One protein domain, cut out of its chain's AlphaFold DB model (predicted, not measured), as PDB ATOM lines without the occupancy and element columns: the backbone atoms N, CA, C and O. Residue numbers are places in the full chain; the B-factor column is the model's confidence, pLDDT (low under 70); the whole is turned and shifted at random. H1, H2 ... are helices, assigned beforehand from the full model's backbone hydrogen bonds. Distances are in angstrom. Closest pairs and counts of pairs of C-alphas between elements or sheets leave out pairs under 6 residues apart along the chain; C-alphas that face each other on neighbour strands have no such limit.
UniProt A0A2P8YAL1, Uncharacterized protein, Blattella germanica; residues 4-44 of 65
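This is residues 4 to 44 of the 65 residues of an uncharacterized protein of Blattella germanica (UniProt A0A2P8YAL1). One long helix, H2, makes the middle of a rod, with the short helix H1 beyond its first end and the short helix H3 making a corner at its last. Residues 4 to 25 stand free. The 41 printed residues, all helix by class with H1, H2, H3 and no named strand, are extended, with a radius of gyration of the C-alphas of 15.3 A and spans of 47 by 15 by 10 A.

Start at H1, residues 4 to 9, which meets H2, residues 14 to 31, only through their link. With residues 29 to 30 alone, H2 only just touches H3, residues 37 to 43, only at the corner, with 3 pairs of C-alphas within 8 A; the closest are those of Leu 29 and Lys 39, 5.5 A. Their lines are only just about perpendicular, at 72 degrees. H1 and H3 are apart. In H1, H2 and H3 every O i to N i+4 pair is within hydrogen-bond range.

Find C-alpha 4 at (49.918, -15.894, 36.699), where H1 begins. H2 runs 25.8 A from C-alpha 14 to C-alpha 31. H3 ends at C-alpha 43, (28.166, 16.386, 44.960).

The farthest C-alphas, Glu 4 and Asp 35, are 47.0 A apart. The printed part has no cut, and both links are tight. Residues 4 to 12 have pLDDT under 70.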
ATOM      1  N   GLU A   4      50.588 -14.936  35.805       67.50
ATOM      2  CA  GLU A   4      49.918 -15.894  36.699       67.50
ATOM      3  C   GLU A   4      48.775 -15.254  37.507       67.50
ATOM      4  O   GLU A   4      47.767 -15.900  37.785       67.50
ATOM      5  N   LEU A   5      48.902 -13.968  37.868       65.81
ATOM      6  CA  LEU A   5      47.833 -13.235  38.553       65.81
ATOM      7  C   LEU A   5      46.680 -12.941  37.598       65.81
ATOM      8  O   LEU A   5      45.524 -13.093  37.983       65.81
ATOM      9  N   ASP A   6      46.992 -12.554  36.360       64.94
ATOM     10  CA  ASP A   6      45.980 -12.275  35.342       64.94
ATOM     11  C   ASP A   6      45.187 -13.543  34.989       64.94
ATOM     12  O   ASP A   6      43.970 -13.480  34.844       64.94
ATOM     13  N   GLU A   7      45.842 -14.707  34.938       68.44
ATOM     14  CA  GLU A   7      45.206 -16.006  34.678       68.44
ATOM     15  C   GLU A   7      44.305 -16.476  35.839       68.44
ATOM     16  O   GLU A   7      43.197 -16.957  35.598       68.44
ATOM     17  N   LEU A   8      44.716 -16.253  37.097       63.53
ATOM     18  CA  LEU A   8      43.894 -16.519  38.291       63.53
ATOM     19  C   LEU A   8      42.685 -15.575  38.404       63.53
ATOM     20  O   LEU A   8      41.613 -15.987  38.850       63.53
ATOM     21  N   ILE A   9      42.848 -14.308  38.006       63.19
ATOM     22  CA  ILE A   9      41.785 -13.290  38.015       63.19
ATOM     23  C   ILE A   9      40.790 -13.520  36.867       63.19
ATOM     24  O   ILE A   9      39.614 -13.208  37.016       63.19
ATOM     25  N   ASN A  10      41.201 -14.152  35.764       61.19
ATOM     26  CA  ASN A  10      40.379 -14.410  34.572       61.19
ATOM     27  C   ASN A  10      39.129 -15.300  34.804       61.19
ATOM     28  O   ASN A  10      38.349 -15.525  33.882       61.19
ATOM     29  N   ILE A  11      38.928 -15.830  36.017       56.50
ATOM     30  CA  ILE A  11      37.815 -16.727  36.384       56.50
ATOM     31  C   ILE A  11      36.599 -15.954  36.931       56.50
ATOM     32  O   ILE A  11      35.466 -16.430  36.868       56.50
ATOM     33  N   ALA A  12      36.798 -14.727  37.409       61.41
ATOM     34  CA  ALA A  12      35.721 -13.815  37.757       61.41
ATOM     35  C   ALA A  12      36.182 -12.416  37.384       61.41
ATOM     36  O   ALA A  12      37.248 -11.993  37.812       61.41
ATOM     37  N   ASP A  13      35.391 -11.683  36.607       78.19
ATOM     38  CA  ASP A  13      35.726 -10.305  36.266       78.19
ATOM     39  C   ASP A  13      35.567  -9.415  37.513       78.19
ATOM     40  O   ASP A  13      34.561  -8.734  37.719       78.19
ATOM     41  N   ILE A  14      36.545  -9.509  38.418       81.56
ATOM     42  CA  ILE A  14      36.605  -8.816  39.705       81.56
ATOM     43  C   ILE A  14      36.571  -7.310  39.458       81.56
ATOM     44  O   ILE A  14      35.988  -6.576  40.252       81.56
ATOM     45  N   VAL A  15      37.136  -6.852  38.338       82.56
ATOM     46  CA  VAL A  15      37.061  -5.456  37.912       82.56
ATOM     47  C   VAL A  15      35.604  -5.067  37.677       82.56
ATOM     48  O   VAL A  15      35.116  -4.162  38.356       82.56
ATOM     49  N   ARG A  16      34.864  -5.800  36.835       85.06
ATOM     50  CA  ARG A  16      33.426  -5.554  36.615       85.06
ATOM     51  C   ARG A  16      32.605  -5.693  37.889       85.06
ATOM     52  O   ARG A  16      31.667  -4.925  38.095       85.06
ATOM     53  N   PHE A  17      32.949  -6.635  38.766       86.19
ATOM     54  CA  PHE A  17      32.297  -6.760  40.066       86.19
ATOM     55  C   PHE A  17      32.493  -5.490  40.905       86.19
ATOM     56  O   PHE A  17      31.512  -4.887  41.337       86.19
ATOM     57  N   VAL A  18      33.732  -5.024  41.080       90.12
ATOM     58  CA  VAL A  18      34.041  -3.803  41.841       90.12
ATOM     59  C   VAL A  18      33.392  -2.569  41.209       90.12
ATOM     60  O   VAL A  18      32.853  -1.725  41.928       90.12
ATOM     61  N   GLU A  19      33.389  -2.462  39.881       90.38
ATOM     62  CA  GLU A  19      32.709  -1.383  39.160       90.38
ATOM     63  C   GLU A  19      31.196  -1.396  39.405       90.38
ATOM     64  O   GLU A  19      30.627  -0.356  39.740       90.38
ATOM     65  N   SER A  20      30.554  -2.568  39.342       91.44
ATOM     66  CA  SER A  20      29.120  -2.702  39.623       91.44
ATOM     67  C   SER A  20      28.762  -2.270  41.049       91.44
ATOM     68  O   SER A  20      27.782  -1.553  41.251       91.44
ATOM     69  N   GLN A  21      29.595  -2.621  42.037       95.06
ATOM     70  CA  GLN A  21      29.396  -2.216  43.430       95.06
ATOM     71  C   GLN A  21      29.560  -0.703  43.609       95.06
ATOM     72  O   GLN A  21      28.783  -0.075  44.328       95.06
ATOM     73  N   ARG A  22      30.538  -0.091  42.927       95.62
ATOM     74  CA  ARG A  22      30.733   1.367  42.939       95.62
ATOM     75  C   ARG A  22      29.529   2.105  42.363       95.62
ATOM     76  O   ARG A  22      29.090   3.083  42.963       95.62
ATOM     77  N   ILE A  23      28.983   1.630  41.242       95.94
ATOM     78  CA  ILE A  23      27.788   2.212  40.619       95.94
ATOM     79  C   ILE A  23      26.595   2.107  41.572       95.94
ATOM     80  O   ILE A  23      25.989   3.127  41.897       95.94
ATOM     81  N   ALA A  24      26.315   0.912  42.099       96.75
ATOM     82  CA  ALA A  24      25.209   0.696  43.032       96.75
ATOM     83  C   ALA A  24      25.310   1.594  44.279       96.75
ATOM     84  O   ALA A  24      24.310   2.150  44.740       96.75
ATOM     85  N   TRP A  25      26.521   1.783  44.808       96.06
ATOM     86  CA  TRP A  25      26.766   2.659  45.952       96.06
ATOM     87  C   TRP A  25      26.527   4.140  45.629       96.06
ATOM     88  O   TRP A  25      25.875   4.837  46.408       96.06
ATOM     89  N   ILE A  26      26.993   4.624  44.472       95.88
ATOM     90  CA  ILE A  26      26.735   6.002  44.023       95.88
ATOM     91  C   ILE A  26      25.237   6.222  43.823       95.88
ATOM     92  O   ILE A  26      24.691   7.211  44.302       95.88
ATOM     93  N   GLU A  27      24.542   5.291  43.172       96.56
ATOM     94  CA  GLU A  27      23.093   5.384  43.007       96.56
ATOM     95  C   GLU A  27      22.361   5.412  44.352       96.56
ATOM     96  O   GLU A  27      21.403   6.164  44.522       96.56
ATOM     97  N   HIS A  28      22.795   4.596  45.318       95.88
ATOM     98  CA  HIS A  28      22.242   4.620  46.667       95.88
ATOM     99  C   HIS A  28      22.395   6.007  47.298       95.88
ATOM    100  O   HIS A  28      21.402   6.569  47.754       95.88
ATOM    101  N   LEU A  29      23.593   6.596  47.241       96.12
ATOM    102  CA  LEU A  29      23.841   7.956  47.726       96.12
ATOM    103  C   LEU A  29      22.979   9.005  47.023       96.12
ATOM    104  O   LEU A  29      22.471   9.906  47.682       96.12
ATOM    105  N   MET A  30      22.774   8.886  45.709       95.00
ATOM    106  CA  MET A  30      21.939   9.829  44.955       95.00
ATOM    107  C   MET A  30      20.462   9.773  45.371       95.00
ATOM    108  O   MET A  30      19.774  10.792  45.292       95.00
ATOM    109  N   ARG A  31      19.984   8.622  45.866       95.50
ATOM    110  CA  ARG A  31      18.629   8.452  46.424       95.50
ATOM    111  C   ARG A  31      18.503   8.892  47.890       95.50
ATOM    112  O   ARG A  31      17.381   9.011  48.370       95.50
ATOM    113  N   MET A  32      19.609   9.109  48.610       95.75
ATOM    114  CA  MET A  32      19.569   9.620  49.988       95.75
ATOM    115  C   MET A  32      19.088  11.077  50.028       95.75
ATOM    116  O   MET A  32      19.139  11.792  49.026       95.75
ATOM    117  N   GLU A  33      18.647  11.519  51.202       95.44
ATOM    118  CA  GLU A  33      18.292  12.915  51.468       95.44
ATOM    119  C   GLU A  33      19.506  13.851  51.306       95.44
ATOM    120  O   GLU A  33      20.652  13.460  51.549       95.44
ATOM    121  N   ASP A  34      19.262  15.085  50.859       92.19
ATOM    122  CA  ASP A  34      20.311  16.064  50.533       92.19
ATOM    123  C   ASP A  34      21.040  16.621  51.763       92.19
ATOM    124  O   ASP A  34      22.146  17.151  51.650       92.19
ATOM    125  N   ASP A  35      20.459  16.477  52.953       93.56
ATOM    126  CA  ASP A  35      21.078  16.865  54.220       93.56
ATOM    127  C   ASP A  35      22.227  15.917  54.620       93.56
ATOM    128  O   ASP A  35      23.141  16.303  55.364       93.56
ATOM    129  N   LYS A  36      22.232  14.688  54.083       95.00
ATOM    130  CA  LYS A  36      23.225  13.663  54.396       95.00
ATOM    131  C   LYS A  36      24.601  14.100  53.927       95.00
ATOM    132  O   LYS A  36      24.869  14.276  52.739       95.00
ATOM    133  N   ILE A  37      25.520  14.163  54.889       93.81
ATOM    134  CA  ILE A  37      26.922  14.541  54.682       93.81
ATOM    135  C   ILE A  37      27.553  13.744  53.530       93.81
ATOM    136  O   ILE A  37      28.240  14.329  52.699       93.81
ATOM    137  N   SER A  38      27.282  12.439  53.428       93.62
ATOM    138  CA  SER A  38      27.836  11.591  52.365       93.62
ATOM    139  C   SER A  38      27.415  12.035  50.959       93.62
ATOM    140  O   SER A  38      28.262  12.114  50.072       93.62
ATOM    141  N   LYS A  39      26.134  12.378  50.756       95.25
ATOM    142  CA  LYS A  39      25.630  12.886  49.470       95.25
ATOM    143  C   LYS A  39      26.205  14.270  49.174       95.25
ATOM    144  O   LYS A  39      26.700  14.511  48.076       95.25
ATOM    145  N   ARG A  40      26.241  15.140  50.189       94.25
ATOM    146  CA  ARG A  40      26.837  16.478  50.086       94.25
ATOM    147  C   ARG A  40      28.299  16.427  49.660       94.25
ATOM    148  O   ARG A  40      28.660  17.157  48.753       94.25
ATOM    149  N   ILE A  41      29.122  15.569  50.264       92.62
ATOM    150  CA  ILE A  41      30.549  15.439  49.923       92.62
ATOM    151  C   ILE A  41      30.742  14.979  48.476       92.62
ATOM    152  O   ILE A  41      31.626  15.492  47.799       92.62
ATOM    153  N   ILE A  42      29.937  14.023  48.005       92.25
ATOM    154  CA  ILE A  42      30.056  13.485  46.642       92.25
ATOM    155  C   ILE A  42      29.643  14.508  45.581       92.25
ATOM    156  O   ILE A  42      30.261  14.565  44.523       92.25
ATOM    157  N   ILE A  43      28.620  15.317  45.861       92.12
ATOM    158  CA  ILE A  43      28.166  16.386  44.960       92.12
ATOM    159  C   ILE A  43      29.072  17.623  45.060       92.12
ATOM    160  O   ILE A  43      29.154  18.413  44.122       92.12
ATOM    161  N   TRP A  44      29.749  17.812  46.195       91.81
ATOM    162  CA  TRP A  44      30.529  19.012  46.460       91.81
ATOM    163  C   TRP A  44      31.694  19.162  45.481       91.81
ATOM    164  O   TRP A  44      32.641  18.376  45.468       91.81
TER     165      TRP A  44